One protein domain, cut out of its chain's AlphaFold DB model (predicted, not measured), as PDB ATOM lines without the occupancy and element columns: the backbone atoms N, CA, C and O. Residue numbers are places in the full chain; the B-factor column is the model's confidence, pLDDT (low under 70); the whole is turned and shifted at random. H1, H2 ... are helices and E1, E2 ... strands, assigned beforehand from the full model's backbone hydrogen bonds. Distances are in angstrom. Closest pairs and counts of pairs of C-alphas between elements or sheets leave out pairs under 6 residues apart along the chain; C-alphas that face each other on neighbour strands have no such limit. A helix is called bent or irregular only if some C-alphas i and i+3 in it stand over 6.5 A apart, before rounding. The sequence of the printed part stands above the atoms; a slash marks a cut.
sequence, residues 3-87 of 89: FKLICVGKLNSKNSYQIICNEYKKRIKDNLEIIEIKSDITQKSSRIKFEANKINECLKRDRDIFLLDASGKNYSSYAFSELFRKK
ATOM      1  N   PHE A   3     157.380 134.136  72.199       88.50
ATOM      2  CA  PHE A   3     158.464 134.647  73.018       88.50
ATOM      3  C   PHE A   3     159.665 133.724  72.868       88.50
ATOM      4  O   PHE A   3     159.535 132.507  73.000       88.50
ATOM      5  N   LYS A   4     160.834 134.313  72.629       90.62
ATOM      6  CA  LYS A   4     162.116 133.616  72.669       90.62
ATOM      7  C   LYS A   4     162.924 134.158  73.833       90.62
ATOM      8  O   LYS A   4     163.166 135.360  73.908       90.62
ATOM      9  N   LEU A   5     163.336 133.272  74.729       91.38
ATOM     10  CA  LEU A   5     164.263 133.572  75.808       91.38
ATOM     11  C   LEU A   5     165.620 132.969  75.448       91.38
ATOM     12  O   LEU A   5     165.784 131.752  75.477       91.38
ATOM     13  N   ILE A   6     166.572 133.823  75.080       92.31
ATOM     14  CA  ILE A   6     167.937 133.417  74.733       92.31
ATOM     15  C   ILE A   6     168.813 133.601  75.971       92.31
ATOM     16  O   ILE A   6     168.968 134.720  76.458       92.31
ATOM     17  N   CYS A   7     169.386 132.509  76.470       91.25
ATOM     18  CA  CYS A   7     170.220 132.499  77.668       91.25
ATOM     19  C   CYS A   7     171.602 131.927  77.362       91.25
ATOM     20  O   CYS A   7     171.737 130.965  76.608       91.25
ATOM     21  N   VAL A   8     172.629 132.482  78.001       91.06
ATOM     22  CA  VAL A   8     173.988 131.929  77.982       91.06
ATOM     23  C   VAL A   8     174.140 130.904  79.107       91.06
ATOM     24  O   VAL A   8     173.713 131.140  80.236       91.06
ATOM     25  N   GLY A   9     174.771 129.772  78.804       85.88
ATOM     26  CA  GLY A   9     174.916 128.635  79.707       85.88
ATOM     27  C   GLY A   9     173.825 127.581  79.512       85.88
ATOM     28  O   GLY A   9     173.074 127.602  78.541       85.88
ATOM     29  N   LYS A  10     173.765 126.618  80.436       79.62
ATOM     30  CA  LYS A  10     172.794 125.514  80.424       79.62
ATOM     31  C   LYS A  10     171.951 125.564  81.696       79.62
ATOM     32  O   LYS A  10     172.519 125.563  82.791       79.62
ATOM     33  N   LEU A  11     170.625 125.504  81.578       73.62
ATOM     34  CA  LEU A  11     169.759 125.181  82.709       73.62
ATOM     35  C   LEU A  11     169.957 123.691  82.998       73.62
ATOM     36  O   LEU A  11     169.388 122.809  82.356       73.62
ATOM     37  N   ASN A  12     170.888 123.391  83.903       65.50
ATOM     38  CA  ASN A  12     171.266 122.015  84.195       65.50
ATOM     39  C   ASN A  12     170.044 121.221  84.682       65.50
ATOM     40  O   ASN A  12     169.307 121.691  85.547       65.50
ATOM     41  N   SER A  13     169.837 120.012  84.157       62.41
ATOM     42  CA  SER A  13     168.567 119.304  84.343       62.41
ATOM     43  C   SER A  13     168.310 118.777  85.753       62.41
ATOM     44  O   SER A  13     167.197 118.405  86.108       62.41
ATOM     45  N   LYS A  14     169.353 118.769  86.582       66.25
ATOM     46  CA  LYS A  14     169.284 118.436  88.008       66.25
ATOM     47  C   LYS A  14     168.981 119.649  88.901       66.25
ATOM     48  O   LYS A  14     169.015 119.518  90.117       66.25
ATOM     49  N   ASN A  15     168.759 120.831  88.324       71.38
ATOM     50  CA  ASN A  15     168.606 122.076  89.070       71.38
ATOM     51  C   ASN A  15     167.124 122.463  89.209       71.38
ATOM     52  O   ASN A  15     166.382 122.461  88.225       71.38
ATOM     53  N   SER A  16     166.715 122.862  90.416       84.19
ATOM     54  CA  SER A  16     165.381 123.376  90.754       84.19
ATOM     55  C   SER A  16     164.884 124.456  89.786       84.19
ATOM     56  O   SER A  16     163.684 124.545  89.524       84.19
ATOM     57  N   TYR A  17     165.790 125.234  89.184       83.88
ATOM     58  CA  TYR A  17     165.433 126.230  88.171       83.88
ATOM     59  C   TYR A  17     164.759 125.635  86.931       83.88
ATOM     60  O   TYR A  17     163.838 126.254  86.404       83.88
ATOM     61  N   GLN A  18     165.135 124.431  86.482       83.75
ATOM     62  CA  GLN A  18     164.488 123.820  85.316       83.75
ATOM     63  C   GLN A  18     163.022 123.476  85.611       83.75
ATOM     64  O   GLN A  18     162.152 123.709  84.772       83.75
ATOM     65  N   ILE A  19     162.739 122.968  86.814       86.75
ATOM     66  CA  ILE A  19     161.374 122.662  87.261       86.75
ATOM     67  C   ILE A  19     160.537 123.944  87.259       86.75
ATOM     68  O   ILE A  19     159.457 123.974  86.675       86.75
ATOM     69  N   ILE A  20     161.076 125.022  87.833       88.31
ATOM     70  CA  ILE A  20     160.414 126.329  87.880       88.31
ATOM     71  C   ILE A  20     160.130 126.847  86.463       88.31
ATOM     72  O   ILE A  20     158.992 127.203  86.156       88.31
ATOM     73  N   CYS A  21     161.129 126.845  85.575       87.12
ATOM     74  CA  CYS A  21     160.960 127.285  84.189       87.12
ATOM     75  C   CYS A  21     159.881 126.478  83.456       87.12
ATOM     76  O   CYS A  21     159.048 127.061  82.761       87.12
ATOM     77  N   ASN A  22     159.859 125.157  83.637       86.62
ATOM     78  CA  ASN A  22     158.866 124.287  83.012       86.62
ATOM     79  C   ASN A  22     157.448 124.564  83.527       86.62
ATOM     80  O   ASN A  22     156.511 124.612  82.732       86.62
ATOM     81  N   GLU A  23     157.280 124.797  84.829       91.12
ATOM     82  CA  GLU A  23     155.978 125.148  85.405       91.12
ATOM     83  C   GLU A  23     155.457 126.490  84.884       91.12
ATOM     84  O   GLU A  23     154.289 126.595  84.503       91.12
ATOM     85  N   TYR A  24     156.314 127.510  84.776       91.00
ATOM     86  CA  TYR A  24     155.913 128.779  84.163       91.00
ATOM     87  C   TYR A  24     155.600 128.630  82.676       91.00
ATOM     88  O   TYR A  24     154.602 129.177  82.207       91.00
ATOM     89  N   LYS A  25     156.385 127.836  81.942       88.69
ATOM     90  CA  LYS A  25     156.138 127.557  80.525       88.69
ATOM     91  C   LYS A  25     154.769 126.910  80.285       88.69
ATOM     92  O   LYS A  25     154.129 127.246  79.299       88.69
ATOM     93  N   LYS A  26     154.287 126.046  81.189       89.75
ATOM     94  CA  LYS A  26     152.927 125.466  81.119       89.75
ATOM     95  C   LYS A  26     151.814 126.495  81.349       89.75
ATOM     96  O   LYS A  26     150.718 126.336  80.826       89.75
ATOM     97  N   ARG A  27     152.064 127.514  82.180       91.44
ATOM     98  CA  ARG A  27     151.060 128.519  82.584       91.44
ATOM     99  C   ARG A  27     150.949 129.681  81.600       91.44
ATOM    100  O   ARG A  27     149.893 130.306  81.502       91.44
ATOM    101  N   ILE A  28     152.031 129.993  80.891       88.19
ATOM    102  CA  ILE A  28     152.034 131.021  79.852       88.19
ATOM    103  C   ILE A  28     151.242 130.487  78.652       88.19
ATOM    104  O   ILE A  28     151.588 129.464  78.074       88.19
ATOM    105  N   LYS A  29     150.163 131.187  78.277       84.12
ATOM    106  CA  LYS A  29     149.323 130.814  77.123       84.12
ATOM    107  C   LYS A  29     150.015 131.046  75.775       84.12
ATOM    108  O   LYS A  29     149.637 130.444  74.777       84.12
ATOM    109  N   ASP A  30     150.977 131.963  75.738       85.06
ATOM    110  CA  ASP A  30     151.786 132.262  74.557       85.06
ATOM    111  C   ASP A  30     152.907 131.225  74.366       85.06
ATOM    112  O   ASP A  30     153.345 130.577  75.314       85.06
ATOM    113  N   ASN A  31     153.412 131.078  73.139       84.88
ATOM    114  CA  ASN A  31     154.483 130.120  72.874       84.88
ATOM    115  C   ASN A  31     155.812 130.655  73.426       84.88
ATOM    116  O   ASN A  31     156.275 131.697  72.965       84.88
ATOM    117  N   LEU A  32     156.419 129.952  74.387       88.62
ATOM    118  CA  LEU A  32     157.729 130.284  74.951       88.62
ATOM    119  C   LEU A  32     158.793 129.273  74.502       88.62
ATOM    120  O   LEU A  32     158.825 128.116  74.942       88.62
ATOM    121  N   GLU A  33     159.710 129.742  73.669       88.81
ATOM    122  CA  GLU A  33     160.924 129.039  73.272       88.81
ATOM    123  C   GLU A  33     162.087 129.481  74.168       88.81
ATOM    124  O   GLU A  33     162.300 130.675  74.370       88.81
ATOM    125  N   ILE A  34     162.834 128.525  74.726       88.69
ATOM    126  CA  ILE A  34     164.040 128.800  75.516       88.69
ATOM    127  C   ILE A  34     165.224 128.273  74.712       88.69
ATOM    128  O   ILE A  34     165.274 127.081  74.411       88.69
ATOM    129  N   ILE A  35     166.148 129.162  74.362       90.69
ATOM    130  CA  ILE A  35     167.336 128.862  73.566       90.69
ATOM    131  C   ILE A  35     168.555 129.014  74.471       90.69
ATOM    132  O   ILE A  35     168.832 130.096  74.985       90.69
ATOM    133  N   GLU A  36     169.287 127.922  74.662       91.31
ATOM    134  CA  GLU A  36     170.484 127.879  75.500       91.31
ATOM    135  C   GLU A  36     171.749 127.920  74.642       91.31
ATOM    136  O   GLU A  36     171.990 127.029  73.823       91.31
ATOM    137  N   ILE A  37     172.588 128.928  74.858       91.56
ATOM    138  CA  ILE A  37     173.883 129.069  74.195       91.56
ATOM    139  C   ILE A  37     174.955 128.504  75.114       91.56
ATOM    140  O   ILE A  37     175.312 129.093  76.134       91.56
ATOM    141  N   LYS A  38     175.490 127.346  74.736       87.75
ATOM    142  CA  LYS A  38     176.584 126.690  75.456       87.75
ATOM    143  C   LYS A  38     177.919 127.208  74.946       87.75
ATOM    144  O   LYS A  38     178.107 127.327  73.739       87.75
ATOM    145  N   SER A  39     178.844 127.463  75.863       84.56
ATOM    146  CA  SER A  39     180.224 127.801  75.542       84.56
ATOM    147  C   SER A  39     181.163 127.050  76.475       84.56
ATOM    148  O   SER A  39     181.131 127.268  77.684       84.56
ATOM    149  N   ASP A  40     182.046 126.246  75.892       82.50
ATOM    150  CA  ASP A  40     183.145 125.584  76.607       82.50
ATOM    151  C   ASP A  40     184.432 126.435  76.588       82.50
ATOM    152  O   ASP A  40     185.478 126.033  77.097       82.50
ATOM    153  N   ILE A  41     184.370 127.645  76.013       86.75
ATOM    154  CA  ILE A  41     185.490 128.588  75.965       86.75
ATOM    155  C   ILE A  41     185.726 129.165  77.362       86.75
ATOM    156  O   ILE A  41     184.869 129.841  77.931       86.75
ATOM    157  N   THR A  42     186.923 128.943  77.900       85.81
ATOM    158  CA  THR A  42     187.323 129.417  79.232       85.81
ATOM    159  C   THR A  42     187.821 130.863  79.215       85.81
ATOM    160  O   THR A  42     187.581 131.617  80.159       85.81
ATOM    161  N   GLN A  43     188.476 131.286  78.128       92.44
ATOM    162  CA  GLN A  43     188.988 132.647  77.985       92.44
ATOM    163  C   GLN A  43     187.840 133.651  77.797       92.44
ATOM    164  O   GLN A  43     187.102 133.600  76.814       92.44
ATOM    165  N   LYS A  44     187.731 134.614  78.719       89.62
ATOM    166  CA  LYS A  44     186.598 135.550  78.816       89.62
ATOM    167  C   LYS A  44     186.304 136.330  77.527       89.62
ATOM    168  O   LYS A  44     185.153 136.378  77.110       89.62
ATOM    169  N   SER A  45     187.308 136.949  76.903       91.38
ATOM    170  CA  SER A  45     187.121 137.772  75.694       91.38
ATOM    171  C   SER A  45     186.623 136.945  74.505       91.38
ATOM    172  O   SER A  45     185.646 137.306  73.851       91.38
ATOM    173  N   SER A  46     187.261 135.799  74.273       92.06
ATOM    174  CA  SER A  46     186.898 134.838  73.231       92.06
ATOM    175  C   SER A  46     185.505 134.250  73.466       92.06
ATOM    176  O   SER A  46     184.720 134.135  72.525       92.06
ATOM    177  N   ARG A  47     185.163 133.965  74.729       93.25
ATOM    178  CA  ARG A  47     183.837 133.495  75.137       93.25
ATOM    179  C   ARG A  47     182.749 134.521  74.828       93.25
ATOM    180  O   ARG A  47     181.781 134.177  74.163       93.25
ATOM    181  N   ILE A  48     182.935 135.778  75.233       92.50
ATOM    182  CA  ILE A  48     181.958 136.851  74.981       92.50
ATOM    183  C   ILE A  48     181.724 137.026  73.477       92.50
ATOM    184  O   ILE A  48     180.582 137.129  73.035       92.50
ATOM    185  N   LYS A  49     182.794 137.025  72.671       94.31
ATOM    186  CA  LYS A  49     182.681 137.147  71.211       94.31
ATOM    187  C   LYS A  49     181.905 135.977  70.600       94.31
ATOM    188  O   LYS A  49     181.069 136.182  69.723       94.31
ATOM    189  N   PHE A  50     182.169 134.758  71.064       94.12
ATOM    190  CA  PHE A  50     181.447 133.565  70.632       94.12
ATOM    191  C   PHE A  50     179.960 133.623  71.014       94.12
ATOM    192  O   PHE A  50     179.101 133.429  70.155       94.12
ATOM    193  N   GLU A  51     179.657 133.942  72.274       93.88
ATOM    194  CA  GLU A  51     178.289 134.068  72.788       93.88
ATOM    195  C   GLU A  51     177.509 135.133  72.011       93.88
ATOM    196  O   GLU A  51     176.409 134.858  71.538       93.88
ATOM    197  N   ALA A  52     178.106 136.307  71.779       93.44
ATOM    198  CA  ALA A  52     177.497 137.381  70.997       93.44
ATOM    199  C   ALA A  52     177.168 136.946  69.561       93.44
ATOM    200  O   ALA A  52     176.072 137.215  69.067       93.44
ATOM    201  N   ASN A  53     178.077 136.226  68.895       93.75
ATOM    202  CA  ASN A  53     177.827 135.706  67.551       93.75
ATOM    203  C   ASN A  53     176.650 134.720  67.532       93.75
ATOM    204  O   ASN A  53     175.794 134.810  66.653       93.75
ATOM    205  N   LYS A  54     176.564 133.825  68.522       93.44
ATOM    206  CA  LYS A  54     175.445 132.882  68.652       93.44
ATOM    207  C   LYS A  54     174.119 133.571  68.951       93.44
ATOM    208  O   LYS A  54     173.118 133.230  68.329       93.44
ATOM    209  N   ILE A  55     174.112 134.577  69.824       93.38
ATOM    210  CA  ILE A  55     172.923 135.402  70.075       93.38
ATOM    211  C   ILE A  55     172.467 136.051  68.761       93.38
ATOM    212  O   ILE A  55     171.304 135.931  68.384       93.38
ATOM    213  N   ASN A  56     173.391 136.661  68.015       91.44
ATOM    214  CA  ASN A  56     173.085 137.305  66.737       91.44
ATOM    215  C   ASN A  56     172.527 136.333  65.687       91.44
ATOM    216  O   ASN A  56     171.650 136.717  64.920       91.44
ATOM    217  N   GLU A  57     172.990 135.078  65.647       91.12
ATOM    218  CA  GLU A  57     172.420 134.036  64.777       91.12
ATOM    219  C   GLU A  57     170.948 133.751  65.109       91.12
ATOM    220  O   GLU A  57     170.133 133.618  64.193       91.12
ATOM    221  N   CYS A  58     170.596 133.715  66.397       89.56
ATOM    222  CA  CYS A  58     169.230 133.469  66.864       89.56
ATOM    223  C   CYS A  58     168.276 134.647  66.605       89.56
ATOM    224  O   CYS A  58     167.089 134.421  66.369       89.56
ATOM    225  N   LEU A  59     168.790 135.883  66.609       88.56
ATOM    226  CA  LEU A  59     168.002 137.118  66.495       88.56
ATOM    227  C   LEU A  59     167.572 137.489  65.067       88.56
ATOM    228  O   LEU A  59     166.745 138.384  64.906       88.56
ATOM    229  N   LYS A  60     168.108 136.843  64.019       71.62
ATOM    230  CA  LYS A  60     168.047 137.309  62.609       71.62
ATOM    231  C   LYS A  60     166.652 137.606  62.027       71.62
ATOM    232  O   LYS A  60     166.571 138.118  60.912       71.62
ATOM    233  N   ARG A  61     165.554 137.272  62.710       71.44
ATOM    234  CA  ARG A  61     164.172 137.527  62.252       71.44
ATOM    235  C   ARG A  61     163.267 138.149  63.319       71.44
ATOM    236  O   ARG A  61     162.065 138.270  63.092       71.44
ATOM    237  N   ASP A  62     163.816 138.525  64.469       80.31
ATOM    238  CA  ASP A  62     163.025 139.014  65.592       80.31
ATOM    239  C   ASP A  62     162.881 140.539  65.523       80.31
ATOM    240  O   ASP A  62     163.855 141.273  65.384       80.31
ATOM    241  N   ARG A  63     161.633 141.016  65.581       74.00
ATOM    242  CA  ARG A  63     161.305 142.448  65.444       74.00
ATOM    243  C   ARG A  63     161.505 143.237  66.733       74.00
ATOM    244  O   ARG A  63     161.755 144.433  66.682       74.00
ATOM    245  N   ASP A  64     161.380 142.566  67.872       87.56
ATOM    246  CA  ASP A  64     161.392 143.183  69.190       87.56
ATOM    247  C   ASP A  64     162.383 142.470  70.094       87.56
ATOM    248  O   ASP A  64     162.172 141.320  70.480       87.56
ATOM    249  N   ILE A  65     163.461 143.169  70.429       91.00
ATOM    250  CA  ILE A  65     164.575 142.615  71.190       91.00
ATOM    251  C   ILE A  65     164.626 143.319  72.540       91.00
ATOM    252  O   ILE A  65     164.755 144.541  72.616       91.00
ATOM    253  N   PHE A  66     164.533 142.530  73.606       91.62
ATOM    254  CA  PHE A  66     164.687 142.998  74.976       91.62
ATOM    255  C   PHE A  66     165.987 142.434  75.536       91.62
ATOM    256  O   PHE A  66     166.101 141.228  75.752       91.62
ATOM    257  N   LEU A  67     166.967 143.308  75.759       93.31
ATOM    258  CA  LEU A  67     168.209 142.949  76.431       93.31
ATOM    259  C   LEU A  67     168.029 143.117  77.943       93.31
ATOM    260  O   LEU A  67     167.658 144.195  78.409       93.31
ATOM    261  N   LEU A  68     168.287 142.049  78.698       93.94
ATOM    262  CA  LEU A  68     168.319 142.092  80.157       93.94
ATOM    263  C   LEU A  68     169.713 142.537  80.603       93.94
ATOM    264  O   LEU A  68     170.674 141.781  80.482       93.94
ATOM    265  N   ASP A  69     169.807 143.762  81.111       93.25
ATOM    266  CA  ASP A  69     171.047 144.367  81.593       93.25
ATOM    267  C   ASP A  69     170.784 145.050  82.942       93.25
ATOM    268  O   ASP A  69     169.764 145.719  83.111       93.25
ATOM    269  N   ALA A  70     171.697 144.889  83.902       94.19
ATOM    270  CA  ALA A  70     171.593 145.496  85.229       94.19
ATOM    271  C   ALA A  70     171.641 147.037  85.188       94.19
ATOM    272  O   ALA A  70     171.110 147.694  86.079       94.19
ATOM    273  N   SER A  71     172.257 147.606  84.150       96.25
ATOM    274  CA  SER A  71     172.274 149.047  83.866       96.25
ATOM    275  C   SER A  71     171.074 149.518  83.033       96.25
ATOM    276  O   SER A  71     170.954 150.701  82.714       96.25
ATOM    277  N   GLY A  72     170.183 148.596  82.655       93.88
ATOM    278  CA  GLY A  72     169.017 148.868  81.832       93.88
ATOM    279  C   GLY A  72     167.902 149.628  82.555       93.88
ATOM    280  O   GLY A  72     167.964 149.954  83.741       93.88
ATOM    281  N   LYS A  73     166.823 149.905  81.816       94.25
ATOM    282  CA  LYS A  73     165.614 150.512  82.389       94.25
ATOM    283  C   LYS A  73     164.912 149.519  83.314       94.25
ATOM    284  O   LYS A  73     164.569 148.416  82.892       94.25
ATOM    285  N   ASN A  74     164.605 149.961  84.528       94.75
ATOM    286  CA  ASN A  74     163.764 149.215  85.455       94.75
ATOM    287  C   ASN A  74     162.287 149.424  85.115       94.75
ATOM    288  O   ASN A  74     161.820 150.557  85.003       94.75
ATOM    289  N   TYR A  75     161.546 148.328  84.986       93.25
ATOM    290  CA  TYR A  75     160.106 148.352  84.756       93.25
ATOM    291  C   TYR A  75     159.386 147.699  85.931       93.25
ATOM    292  O   TYR A  75     159.782 146.633  86.397       93.25
ATOM    293  N   SER A  76     158.286 148.307  86.375       96.44
ATOM    294  CA  SER A  76     157.306 147.588  87.188       96.44
ATOM    295  C   SER A  76     156.590 146.538  86.333       96.44
ATOM    296  O   SER A  76     156.526 146.666  85.107       96.44
ATOM    297  N   SER A  77     155.980 145.531  86.963       93.81
ATOM    298  CA  SER A  77     155.208 144.505  86.246       93.81
ATOM    299  C   SER A  77     154.106 145.106  85.365       93.81
ATOM    300  O   SER A  77     153.892 144.649  84.243       93.81
ATOM    301  N   TYR A  78     153.444 146.169  85.841       95.00
ATOM    302  CA  TYR A  78     152.441 146.898  85.062       95.00
ATOM    303  C   TYR A  78     153.065 147.552  83.824       95.00
ATOM    304  O   TYR A  78     152.636 147.274  82.705       95.00
ATOM    305  N   ALA A  79     154.126 148.346  84.008       93.19
ATOM    306  CA  ALA A  79     154.797 149.036  82.909       93.19
ATOM    307  C   ALA A  79     155.363 148.058  81.866       93.19
ATOM    308  O   ALA A  79     155.261 148.312  80.667       93.19
ATOM    309  N   PHE A  80     155.898 146.916  82.306       91.31
ATOM    310  CA  PHE A  80     156.369 145.858  81.416       91.31
ATOM    311  C   PHE A  80     155.221 145.249  80.599       91.31
ATOM    312  O   PHE A  80     155.347 145.088  79.387       91.31
ATOM    313  N   SER A  81     154.070 144.972  81.223       89.75
ATOM    314  CA  SER A  81     152.903 144.399  80.531       89.75
ATOM    315  C   SER A  81     152.353 145.305  79.418       89.75
ATOM    316  O   SER A  81     151.926 144.824  78.363       89.75
ATOM    317  N   GLU A  82     152.436 146.623  79.606       90.88
ATOM    318  CA  GLU A  82     151.968 147.612  78.634       90.88
ATOM    319  C   GLU A  82     152.803 147.613  77.340       90.88
ATOM    320  O   GLU A  82     152.266 147.894  76.263       90.88
ATOM    321  N   LEU A  83     154.079 147.201  77.397       88.00
ATOM    322  CA  LEU A  83     154.941 147.050  76.211       88.00
ATOM    323  C   LEU A  83     154.395 146.011  75.217       88.00
ATOM    324  O   LEU A  83     154.631 146.120  74.012       88.00
ATOM    325  N   PHE A  84     153.647 145.021  75.710       82.31
ATOM    326  CA  PHE A  84     153.076 143.942  74.899       82.31
ATOM    327  C   PHE A  84     151.623 144.211  74.494       82.31
ATOM    328  O   PHE A  84     151.179 143.731  73.451       82.31
ATOM    329  N   ARG A  85     150.879 145.008  75.272       79.00
ATOM    330  CA  ARG A  85     149.505 145.419  74.931       79.00
ATOM    331  C   ARG A  85     149.448 146.361  73.734       79.00
ATOM    332  O   ARG A  85     148.594 146.177  72.870       79.00
ATOM    333  N   LYS A  86     150.377 147.319  73.640       60.00
ATOM    334  CA  LYS A  86     150.430 148.288  72.528       60.00
ATOM    335  C   LYS A  86     150.628 147.648  71.148       60.00
ATOM    336  O   LYS A  86     150.304 148.278  70.154       60.00
ATOM    337  N   LYS A  87     151.114 146.404  71.090       57.41
ATOM    338  CA  LYS A  87     151.399 145.660  69.849       57.41
ATOM    339  C   LYS A  87     150.238 144.797  69.343       57.41
ATOM    340  O   LYS A  87     150.391 144.126  68.330       57.41
TER     341      LYS A  87
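This is residues 3 to 87 of the 89 residues of an uncharacterized protein of Rickettsiales bacterium (UniProt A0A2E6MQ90). A small open structure is built round a ribbon of two parallel strands, E1 and E2, with H1 set off from one face and H2 on the other side, running back in nearly the opposite direction to the strands and coming nearest to them at their last residues, Val 8 and Ile 37. Past H2 a long loop, residues 60 to 76, leads off to H3 at the far end of the model, and residues 68 to 87, with the whole of H3, stick out from the rest. The printed part has 85 residues, with three named helices and two named strands in the order E1, H1, E2, H2, H3; the sheet has the order E1, E2 and is parallel, and the class is mixed, helices and strands. The whole is loose, with a radius of gyration of the C-alphas of 15.0 A, and the C-alphas span 41 by 29 by 26 A.

The strand E1 is residues 3 to 8, 16.5 A from first to last C-alpha, and begins at C-alpha 3 at (158.464, 134.647, 73.018). The strand E2 is residues 31 to 37, 19.5 A long, and ends at C-alpha 37 at (173.883, 129.069, 74.195). Between them in the chain comes the helix H1, residues 16 to 27, 17.3 A long. The helix H2, residues 44 to 59, is the longest by residues and measures 22.4 A. The helix H3, residues 77 to 87, measures 16.9 A and ends at C-alpha 87 at (151.399, 145.660, 69.849). No helix is bent or irregular.

E1 and E2 are parallel neighbours, with 17 degrees between their N-to-C directions. C-alphas 6 and 35 face each other at 4.7 A. Across the pair, N 5 and O 33 are within hydrogen-bond range at 2.8 A, and so are N 35 and O 5 at 2.8 A. E1, H1 and E2 form a strand-helix-strand unit, two parallel neighbour strands with a helix between them in the chain, and its crossover is right-handed. The closest C-alphas of H1 and E2 are those of Lys 25 and Leu 32, 6.4 A apart, while the two centres are 12.4 A apart. On H2, the closest C-alpha to each strand is that of Glu 51: it is 7.1 A from the C-alpha of Val 8 in E1 and 6.8 A from the C-alpha of Ile 37 in E2. Residues 48 to 59 of H2 make the pairs of C-alphas within 10 A of the sheet, 13 with E1 and 10 with E2. H1 and H2 are apart, and H3 is apart from E1, E2, H1 and H2. In H1 and H2 every O i to N i+4 pair is within hydrogen-bond range; in H3 4 of 7 are.

The two C-alphas farthest apart, those of Thr 42 and Lys 86, are 42.0 A from each other. The printed part has no cut. The link from H1 to E2 is tight, with 3 residues; those from E1 to H1 and from E2 to H2 are short, with 7 and 6 residues; the link from H2 to H3 is long, with 17 residues. Residues 12 to 17, of which 16 and 17 belong to H1, stand free, as do residues 68 to 87, of which 77 to 87 belong to H3. Without these stretches the body has 59 residues and spans 39 by 29 by 14 A. The mean pLDDT of the printed part is 87.2; residues 12 to 14 and 86 to 87 are under 70.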